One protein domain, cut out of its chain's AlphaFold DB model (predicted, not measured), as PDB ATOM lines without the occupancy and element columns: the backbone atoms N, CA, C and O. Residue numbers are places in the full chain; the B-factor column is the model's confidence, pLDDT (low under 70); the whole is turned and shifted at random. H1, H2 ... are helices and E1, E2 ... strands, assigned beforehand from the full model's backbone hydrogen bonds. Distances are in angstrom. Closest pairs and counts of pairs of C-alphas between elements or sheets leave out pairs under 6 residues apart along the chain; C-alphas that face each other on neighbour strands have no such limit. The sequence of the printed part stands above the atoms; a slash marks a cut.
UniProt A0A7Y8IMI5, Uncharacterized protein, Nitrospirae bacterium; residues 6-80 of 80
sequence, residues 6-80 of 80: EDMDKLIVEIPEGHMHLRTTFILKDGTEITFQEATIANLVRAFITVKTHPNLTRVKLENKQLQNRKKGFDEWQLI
ATOM      1  N   GLU A   6     183.538 160.991 185.783       97.62
ATOM      2  CA  GLU A   6     182.628 161.632 186.746       97.62
ATOM      3  C   GLU A   6     182.961 161.330 188.213       97.62
ATOM      4  O   GLU A   6     182.491 162.055 189.089       97.62
ATOM      5  N   ASP A   7     183.767 160.301 188.475       97.94
ATOM      6  CA  ASP A   7     184.234 159.945 189.816       97.94
ATOM      7  C   ASP A   7     185.472 160.785 190.217       97.94
ATOM      8  O   ASP A   7     185.828 160.845 191.393       97.94
ATOM      9  N   MET A   8     186.109 161.473 189.255       97.94
ATOM     10  CA  MET A   8     187.251 162.364 189.485       97.94
ATOM     11  C   MET A   8     186.810 163.698 190.098       97.94
ATOM     12  O   MET A   8     185.863 164.327 189.621       97.94
ATOM     13  N   ASP A   9     187.540 164.159 191.115       98.44
ATOM     14  CA  ASP A   9     187.491 165.548 191.581       98.44
ATOM     15  C   ASP A   9     188.527 166.384 190.820       98.44
ATOM     16  O   ASP A   9     188.182 167.336 190.118       98.44
ATOM     17  N   LYS A  10     189.811 166.006 190.913       98.00
ATOM     18  CA  LYS A  10     190.931 166.776 190.350       98.00
ATOM     19  C   LYS A  10     192.046 165.881 189.819       98.00
ATOM     20  O   LYS A  10     192.243 164.751 190.262       98.00
ATOM     21  N   LEU A  11     192.808 166.438 188.883       97.81
ATOM     22  CA  LEU A  11     194.084 165.910 188.417       97.81
ATOM     23  C   LEU A  11     195.134 167.005 188.588       97.81
ATOM     24  O   LEU A  11     194.980 168.093 188.033       97.81
ATOM     25  N   ILE A  12     196.193 166.711 189.335       98.25
ATOM     26  CA  ILE A  12     197.309 167.632 189.555       98.25
ATOM     27  C   ILE A  12     198.529 167.068 188.837       98.25
ATOM     28  O   ILE A  12     198.871 165.902 189.021       98.25
ATOM     29  N   VAL A  13     199.172 167.887 188.008       97.94
ATOM     30  CA  VAL A  13     200.437 167.559 187.344       97.94
ATOM     31  C   VAL A  13     201.408 168.685 187.633       97.94
ATOM     32  O   VAL A  13     201.183 169.818 187.215       97.94
ATOM     33  N   GLU A  14     202.476 168.380 188.356       97.69
ATOM     34  CA  GLU A  14     203.400 169.394 188.855       97.69
ATOM     35  C   GLU A  14     204.813 168.842 189.016       97.69
ATOM     36  O   GLU A  14     205.024 167.629 189.065       97.69
ATOM     37  N   ILE A  15     205.785 169.745 189.114       97.06
ATOM     38  CA  ILE A  15     207.122 169.435 189.619       97.06
ATOM     39  C   ILE A  15     207.135 169.922 191.073       97.06
ATOM     40  O   ILE A  15     207.102 171.136 191.277       97.06
ATOM     41  N   PRO A  16     207.138 169.024 192.077       93.69
ATOM     42  CA  PRO A  16     207.138 169.442 193.474       93.69
ATOM     43  C   PRO A  16     208.370 170.278 193.822       93.69
ATOM     44  O   PRO A  16     209.432 170.135 193.209       93.69
ATOM     45  N   GLU A  17     208.262 171.104 194.860       94.25
ATOM     46  CA  GLU A  17     209.394 171.895 195.343       94.25
ATOM     47  C   GLU A  17     210.599 170.993 195.673       94.25
ATOM     48  O   GLU A  17     210.463 169.915 196.260       94.25
ATOM     49  N   GLY A  18     211.790 171.390 195.217       92.62
ATOM     50  CA  GLY A  18     213.026 170.618 195.387       92.62
ATOM     51  C   GLY A  18     213.152 169.362 194.511       92.62
ATOM     52  O   GLY A  18     214.140 168.639 194.639       92.62
ATOM     53  N   HIS A  19     212.197 169.089 193.617       90.94
ATOM     54  CA  HIS A  19     212.233 167.943 192.709       90.94
ATOM     55  C   HIS A  19     212.505 168.382 191.266       90.94
ATOM     56  O   HIS A  19     212.222 169.507 190.872       90.94
ATOM     57  N   MET A  20     213.060 167.474 190.460       89.69
ATOM     58  CA  MET A  20     213.285 167.706 189.023       89.69
ATOM     59  C   MET A  20     212.247 167.019 188.133       89.69
ATOM     60  O   MET A  20     212.152 167.331 186.951       89.69
ATOM     61  N   HIS A  21     211.503 166.061 188.689       93.31
ATOM     62  CA  HIS A  21     210.619 165.178 187.939       93.31
ATOM     63  C   HIS A  21     209.160 165.450 188.258       93.31
ATOM     64  O   HIS A  21     208.814 165.765 189.400       93.31
ATOM     65  N   LEU A  22     208.307 165.235 187.261       95.62
ATOM     66  CA  LEU A  22     206.870 165.382 187.418       95.62
ATOM     67  C   LEU A  22     206.304 164.392 188.446       95.62
ATOM     68  O   LEU A  22     206.770 163.254 188.621       95.62
ATOM     69  N   ARG A  23     205.238 164.834 189.101       97.38
ATOM     70  CA  ARG A  23     204.281 164.006 189.823       97.38
ATOM     71  C   ARG A  23     202.903 164.227 189.232       97.38
ATOM     72  O   ARG A  23     202.584 165.309 188.743       97.38
ATOM     73  N   THR A  24     202.102 163.172 189.247       98.31
ATOM     74  CA  THR A  24     200.715 163.233 188.795       98.31
ATOM     75  C   THR A  24     199.820 162.630 189.853       98.31
ATOM     76  O   THR A  24     199.911 161.431 190.108       98.31
ATOM     77  N   THR A  25     198.970 163.454 190.458       98.38
ATOM     78  CA  THR A  25     198.060 163.059 191.533       98.38
ATOM     79  C   THR A  25     196.628 163.050 191.023       98.38
ATOM     80  O   THR A  25     196.115 164.071 190.563       98.38
ATOM     81  N   PHE A  26     195.988 161.890 191.109       98.19
ATOM     82  CA  PHE A  26     194.560 161.704 190.881       98.19
ATOM     83  C   PHE A  26     193.833 161.850 192.215       98.19
ATOM     84  O   PHE A  26     194.194 161.162 193.168       98.19
ATOM     85  N   ILE A  27     192.817 162.710 192.267       98.50
ATOM     86  CA  ILE A  27     191.955 162.909 193.437       98.50
ATOM     87  C   ILE A  27     190.526 162.545 193.035       98.50
ATOM     88  O   ILE A  27     189.979 163.128 192.093       98.50
ATOM     89  N   LEU A  28     189.929 161.571 193.719       98.25
ATOM     90  CA  LEU A  28     188.547 161.134 193.510       98.25
ATOM     91  C   LEU A  28     187.583 161.880 194.436       98.25
ATOM     92  O   LEU A  28     187.960 162.361 195.503       98.25
ATOM     93  N   LYS A  29     186.304 161.926 194.054       98.38
ATOM     94  CA  LYS A  29     185.243 162.572 194.849       98.38
ATOM     95  C   LYS A  29     184.990 161.920 196.208       98.38
ATOM     96  O   LYS A  29     184.408 162.559 197.079       98.38
ATOM     97  N   ASP A  30     185.399 160.667 196.388       97.06
ATOM     98  CA  ASP A  30     185.329 159.965 197.673       97.06
ATOM     99  C   ASP A  30     186.520 160.274 198.602       97.06
ATOM    100  O   ASP A  30     186.575 159.760 199.717       97.06
ATOM    101  N   GLY A  31     187.452 161.127 198.161       97.31
ATOM    102  CA  GLY A  31     188.655 161.504 198.901       97.31
ATOM    103  C   GLY A  31     189.860 160.596 198.653       97.31
ATOM    104  O   GLY A  31     190.907 160.816 199.255       97.31
ATOM    105  N   THR A  32     189.758 159.588 197.781       97.75
ATOM    106  CA  THR A  32     190.913 158.763 197.405       97.75
ATOM    107  C   THR A  32     191.932 159.587 196.621       97.75
ATOM    108  O   THR A  32     191.594 160.186 195.598       97.75
ATOM    109  N   GLU A  33     193.197 159.543 197.046       98.06
ATOM    110  CA  GLU A  33     194.313 160.208 196.370       98.06
ATOM    111  C   GLU A  33     195.381 159.201 195.933       98.06
ATOM    112  O   GLU A  33     195.799 158.335 196.703       98.06
ATOM    113  N   ILE A  34     195.836 159.309 194.682       97.94
ATOM    114  CA  ILE A  34     196.866 158.431 194.114       97.94
ATOM    115  C   ILE A  34     197.880 159.268 193.336       97.94
ATOM    116  O   ILE A  34     197.543 159.848 192.303       97.94
ATOM    117  N   THR A  35     199.138 159.279 193.784       97.81
ATOM    118  CA  THR A  35     200.243 159.971 193.103       97.81
ATOM    119  C   THR A  35     201.147 158.994 192.361       97.81
ATOM    120  O   THR A  35     201.657 158.032 192.933       97.81
ATOM    121  N   PHE A  36     201.412 159.284 191.092       97.38
ATOM    122  CA  PHE A  36     202.348 158.551 190.248       97.38
ATOM    123  C   PHE A  36     203.620 159.357 189.974       97.38
ATOM    124  O   PHE A  36     203.605 160.589 189.892       97.38
ATOM    125  N   GLN A  37     204.728 158.639 189.790       95.56
ATOM    126  CA  GLN A  37     205.982 159.207 189.303       95.56
ATOM    127  C   GLN A  37     205.918 159.458 187.790       95.56
ATOM    128  O   GLN A  37     205.195 158.772 187.063       95.56
ATOM    129  N   GLU A  38     206.738 160.397 187.311       95.50
ATOM    130  CA  GLU A  38     206.873 160.742 185.890       95.50
ATOM    131  C   GLU A  38     207.036 159.512 184.987       95.50
ATOM    132  O   GLU A  38     206.344 159.397 183.977       95.50
ATOM    133  N   ALA A  39     207.885 158.552 185.374       95.06
ATOM    134  CA  ALA A  39     208.125 157.345 184.588       95.06
ATOM    135  C   ALA A  39     206.841 156.530 184.360       95.06
ATOM    136  O   ALA A  39     206.577 156.094 183.240       95.06
ATOM    137  N   THR A  40     206.001 156.362 185.384       97.00
ATOM    138  CA  THR A  40     204.731 155.631 185.268       97.00
ATOM    139  C   THR A  40     203.786 156.307 184.276       97.00
ATOM    140  O   THR A  40     203.216 155.635 183.415       97.00
ATOM    141  N   ILE A  41     203.663 157.634 184.347       97.31
ATOM    142  CA  ILE A  41     202.803 158.407 183.443       97.31
ATOM    143  C   ILE A  41     203.356 158.406 182.019       97.31
ATOM    144  O   ILE A  41     202.601 158.190 181.073       97.31
ATOM    145  N   ALA A  42     204.671 158.548 181.846       95.62
ATOM    146  CA  ALA A  42     205.312 158.446 180.539       95.62
ATOM    147  C   ALA A  42     205.049 157.078 179.881       95.62
ATOM    148  O   ALA A  42     204.805 156.997 178.675       95.62
ATOM    149  N   ASN A  43     205.051 155.996 180.663       96.94
ATOM    150  CA  ASN A  43     204.729 154.653 180.177       96.94
ATOM    151  C   ASN A  43     203.253 154.522 179.784       96.94
ATOM    152  O   ASN A  43     202.952 154.009 178.704       96.94
ATOM    153  N   LEU A  44     202.341 155.040 180.615       97.12
ATOM    154  CA  LEU A  44     200.906 155.088 180.321       97.12
ATOM    155  C   LEU A  44     200.627 155.845 179.020       97.12
ATOM    156  O   LEU A  44     199.941 155.321 178.146       97.12
ATOM    157  N   VAL A  45     201.183 157.050 178.869       97.81
ATOM    158  CA  VAL A  45     200.990 157.891 177.681       97.81
ATOM    159  C   VAL A  45     201.486 157.172 176.428       97.81
ATOM    160  O   VAL A  45     200.768 157.123 175.429       97.81
ATOM    161  N   ARG A  46     202.666 156.536 176.475       96.81
ATOM    162  CA  ARG A  46     203.187 155.748 175.345       96.81
ATOM    163  C   ARG A  46     202.272 154.581 174.980       96.81
ATOM    164  O   ARG A  46     201.957 154.414 173.801       96.81
ATOM    165  N   ALA A  47     201.821 153.796 175.958       98.12
ATOM    166  CA  ALA A  47     200.899 152.685 175.715       98.12
ATOM    167  C   ALA A  47     199.558 153.167 175.140       98.12
ATOM    168  O   ALA A  47     199.080 152.611 174.151       98.12
ATOM    169  N   PHE A  48     198.987 154.229 175.719       98.31
ATOM    170  CA  PHE A  48     197.729 154.826 175.275       98.31
ATOM    171  C   PHE A  48     197.824 155.304 173.827       98.31
ATOM    172  O   PHE A  48     196.993 154.929 173.001       98.31
ATOM    173  N   ILE A  49     198.863 156.082 173.503       98.56
ATOM    174  CA  ILE A  49     199.103 156.564 172.141       98.56
ATOM    175  C   ILE A  49     199.263 155.378 171.191       98.56
ATOM    176  O   ILE A  49     198.633 155.379 170.142       98.56
ATOM    177  N   THR A  50     200.031 154.353 171.569       98.31
ATOM    178  CA  THR A  50     200.268 153.172 170.722       98.31
ATOM    179  C   THR A  50     198.962 152.481 170.338       98.31
ATOM    180  O   THR A  50     198.719 152.258 169.156       98.31
ATOM    181  N   VAL A  51     198.095 152.179 171.310       98.38
ATOM    182  CA  VAL A  51     196.788 151.557 171.028       98.38
ATOM    183  C   VAL A  51     195.888 152.500 170.231       98.38
ATOM    184  O   VAL A  51     195.181 152.066 169.330       98.38
ATOM    185  N   LYS A  52     195.897 153.800 170.545       98.50
ATOM    186  CA  LYS A  52     194.992 154.763 169.912       98.50
ATOM    187  C   LYS A  52     195.337 155.051 168.450       98.50
ATOM    188  O   LYS A  52     194.427 155.346 167.677       98.50
ATOM    189  N   THR A  53     196.620 155.034 168.091       98.38
ATOM    190  CA  THR A  53     197.091 155.483 166.770       98.38
ATOM    191  C   THR A  53     197.513 154.348 165.846       98.38
ATOM    192  O   THR A  53     197.564 154.550 164.634       98.38
ATOM    193  N   HIS A  54     197.793 153.153 166.367       98.06
ATOM    194  CA  HIS A  54     198.159 152.018 165.531       98.06
ATOM    195  C   HIS A  54     196.905 151.380 164.896       98.06
ATOM    196  O   HIS A  54     195.975 151.028 165.618       98.06
ATOM    197  N   PRO A  55     196.872 151.140 163.571       97.31
ATOM    198  CA  PRO A  55     195.642 150.774 162.853       97.31
ATOM    199  C   PRO A  55     195.021 149.439 163.288       97.31
ATOM    200  O   PRO A  55     193.811 149.272 163.208       97.31
ATOM    201  N   ASN A  56     195.849 148.497 163.757       98.25
ATOM    202  CA  ASN A  56     195.420 147.134 164.098       98.25
ATOM    203  C   ASN A  56     195.702 146.714 165.553       98.25
ATOM    204  O   ASN A  56     195.334 145.605 165.936       98.25
ATOM    205  N   LEU A  57     196.389 147.534 166.364       97.94
ATOM    206  CA  LEU A  57     196.707 147.131 167.743       97.94
ATOM    207  C   LEU A  57     195.577 147.569 168.663       97.94
ATOM    208  O   LEU A  57     195.280 148.750 168.773       97.94
ATOM    209  N   THR A  58     194.986 146.612 169.370       97.75
ATOM    210  CA  THR A  58     193.862 146.862 170.283       97.75
ATOM    211  C   THR A  58     194.267 146.840 171.756       97.75
ATOM    212  O   THR A  58     193.470 147.198 172.622       97.75
ATOM    213  N   ARG A  59     195.501 146.424 172.068       97.56
ATOM    214  CA  ARG A  59     196.001 146.301 173.440       97.56
ATOM    215  C   ARG A  59     197.522 146.402 173.496       97.56
ATOM    216  O   ARG A  59     198.217 145.798 172.687       97.56
ATOM    217  N   VAL A  60     198.015 147.077 174.532       97.69
ATOM    218  CA  VAL A  60     199.409 147.029 174.988       97.69
ATOM    219  C   VAL A  60     199.407 146.619 176.459       97.69
ATOM    220  O   VAL A  60     198.579 147.089 177.238       97.69
ATOM    221  N   LYS A  61     200.306 145.710 176.835       97.62
ATOM    222  CA  LYS A  61     200.581 145.344 178.228       97.62
ATOM    223  C   LYS A  61     202.047 145.664 178.481       97.62
ATOM    224  O   LYS A  61     202.890 145.168 177.745       97.62
ATOM    225  N   LEU A  62     202.312 146.489 179.484       97.38
ATOM    226  CA  LEU A  62     203.662 146.812 179.928       97.38
ATOM    227  C   LEU A  62     203.892 146.157 181.286       97.38
ATOM    228  O   LEU A  62     202.987 146.155 182.127       97.38
ATOM    229  N   GLU A  63     205.077 145.604 181.498       97.25
ATOM    230  CA  GLU A  63     205.440 144.929 182.741       97.25
ATOM    231  C   GLU A  63     206.598 145.653 183.416       97.25
ATOM    232  O   GLU A  63     207.457 146.242 182.760       97.25
ATOM    233  N   ASN A  64     206.602 145.649 184.748       96.62
ATOM    234  CA  ASN A  64     207.660 146.312 185.494       96.62
ATOM    235  C   ASN A  64     208.983 145.575 185.293       96.62
ATOM    236  O   ASN A  64     209.073 144.367 185.528       96.62
ATOM    237  N   LYS A  65     210.014 146.315 184.900       96.81
ATOM    238  CA  LYS A  65     211.350 145.784 184.687       96.81
ATOM    239  C   LYS A  65     212.400 146.763 185.187       96.81
ATOM    240  O   LYS A  65     212.351 147.955 184.890       96.81
ATOM    241  N   GLN A  66     213.379 146.221 185.901       96.94
ATOM    242  CA  GLN A  66     214.583 146.940 186.295       96.94
ATOM    243  C   GLN A  66     215.572 146.956 185.125       96.94
ATOM    244  O   GLN A  66     215.935 145.903 184.588       96.94
ATOM    245  N   LEU A  67     216.012 148.142 184.712       95.56
ATOM    246  CA  LEU A  67     216.921 148.331 183.586       95.56
ATOM    247  C   LEU A  67     218.334 148.669 184.061       95.56
ATOM    248  O   LEU A  67     218.613 149.778 184.517       95.56
ATOM    249  N   GLN A  68     219.243 147.716 183.851       93.50
ATOM    250  CA  GLN A  68     220.671 147.879 184.143       93.50
ATOM    251  C   GLN A  68     221.348 148.852 183.163       93.50
ATOM    252  O   GLN A  68     222.126 149.709 183.567       93.50
ATOM    253  N   ASN A  69     220.989 148.778 181.876       94.25
ATOM    254  CA  ASN A  69     221.496 149.664 180.827       94.25
ATOM    255  C   ASN A  69     220.365 150.561 180.317       94.25
ATOM    256  O   ASN A  69     219.460 150.092 179.625       94.25
ATOM    257  N   ARG A  70     220.411 151.855 180.654       93.62
ATOM    258  CA  ARG A  70     219.380 152.841 180.293       93.62
ATOM    259  C   ARG A  70     219.984 154.180 179.880       93.62
ATOM    260  O   ARG A  70     221.113 154.505 180.239       93.62
ATOM    261  N   LYS A  71     219.219 154.974 179.126       93.06
ATOM    262  CA  LYS A  71     219.604 156.347 178.763       93.06
ATOM    263  C   LYS A  71     219.629 157.233 180.013       93.06
ATOM    264  O   LYS A  71     218.810 157.059 180.914       93.06
ATOM    265  N   LYS A  72     220.532 158.218 180.043       91.56
ATOM    266  CA  LYS A  72     220.579 159.217 181.121       91.56
ATOM    267  C   LYS A  72     219.223 159.925 181.239       91.56
ATOM    268  O   LYS A  72     218.646 160.308 180.226       91.56
ATOM    269  N   GLY A  73     218.739 160.087 182.471       86.94
ATOM    270  CA  GLY A  73     217.460 160.735 182.779       86.94
ATOM    271  C   GLY A  73     216.250 159.798 182.824       86.94
ATOM    272  O   GLY A  73     215.196 160.220 183.280       86.94
ATOM    273  N   PHE A  74     216.386 158.533 182.410       90.12
ATOM    274  CA  PHE A  74     215.330 157.536 182.587       90.12
ATOM    275  C   PHE A  74     215.427 156.870 183.962       90.12
ATOM    276  O   PHE A  74     216.527 156.590 184.456       90.12
ATOM    277  N   ASP A  75     214.263 156.573 184.538       92.25
ATOM    278  CA  ASP A  75     214.160 155.797 185.772       92.25
ATOM    279  C   ASP A  75     214.692 154.371 185.564       92.25
ATOM    280  O   ASP A  75     214.617 153.816 184.462       92.25
ATOM    281  N   GLU A  76     215.251 153.796 186.622       94.88
ATOM    282  CA  GLU A  76     215.727 152.416 186.641       94.88
ATOM    283  C   GLU A  76     214.583 151.413 186.487       94.88
ATOM    284  O   GLU A  76     214.751 150.396 185.814       94.88
ATOM    285  N   TRP A  77     213.420 151.720 187.059       95.44
ATOM    286  CA  TRP A  77     212.213 150.919 186.953       95.44
ATOM    287  C   TRP A  77     211.310 151.491 185.867       95.44
ATOM    288  O   TRP A  77     210.862 152.637 185.910       95.44
ATOM    289  N   GLN A  78     211.044 150.680 184.851       94.94
ATOM    290  CA  GLN A  78     210.209 151.058 183.719       94.94
ATOM    291  C   GLN A  78     209.131 150.004 183.500       94.94
ATOM    292  O   GLN A  78     209.356 148.814 183.707       94.94
ATOM    293  N   LEU A  79     207.969 150.445 183.024       96.81
ATOM    294  CA  LEU A  79     206.967 149.570 182.434       96.81
ATOM    295  C   LEU A  79     207.283 149.489 180.936       96.81
ATOM    296  O   LEU A  79     207.143 150.495 180.232       96.81
ATOM    297  N   ILE A  80     207.733 148.323 180.466       93.56
ATOM    298  CA  ILE A  80     208.065 148.057 179.054       93.56
ATOM    299  C   ILE A  80     207.562 146.698 178.581       93.56
ATOM    300  O   ILE A  80     207.115 145.899 179.435       93.56
TER     301      ILE A  80
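AT A GLANCE: This is residues 6 to 80 of the 80 residues of an uncharacterized protein of Nitrospirae bacterium (UniProt A0A7Y8IMI5). A three-stranded antiparallel sheet, E1 E2 E3, makes one wing, and the helix H1 runs on from the end of E3 at a corner, so the two wings meet as an open V. The chain then folds back past H1 to a small hairpin, E4 and E5, which packs on H1 through E5. The printed part has 75 residues, with one named helix and five named strands in the order E1 E2 E3 H1 E4 E5; the class is mixed, helices and strands. The whole is loose, with a radius of gyration of the C-alphas of 14.7 A, and flat, spanning 35 by 35 by 18 A.

IN THESE COORDINATES: E1 is residues 8 to 14, 17.6 A long, beginning at C-alpha 8 (187.251, 162.364, 189.485). E2 is residues 23 to 28, 16.4 A, and E3 residues 33 to 37, 13.7 A. H1 is residues 38 to 53, 22.1 A. E4 is residues 64 to 66, 7.0 A; E5 is residues 77 to 79, 7.1 A, ending at C-alpha 79 (206.967, 149.570, 182.434).

HOW THE PARTS SIT: E1, E2 and E3 form a meander, each strand the antiparallel neighbour of the one before. E1 and E2 are a hairpin, with N 12 and O 25 at 2.9 A; so are E2 and E3, with N 26 and O 34 at 2.8 A. H1 only grazes this sheet, with its residues 38 to 41; the closest C-alphas of E2 and H1 are those of Arg 23 and Glu 38, 5.7 A. In H1 every O i to N i+4 pair is within hydrogen-bond range. The closest C-alphas of H1 and E5 are those of Asn 43 and Leu 79, 6.0 A. E4 and E5 are an antiparallel hairpin, with N 65 and O 78 at 2.8 A. E3 and E5 are apart.

THE WHOLE: The C-alphas farthest apart are those of Gly 18 and Asn 56, 42.9 A. Residues 52 to 57, of which 52 to 53 belong to H1, stand free. The printed part has no cut and no long link. No printed residue is under 70 in pLDDT.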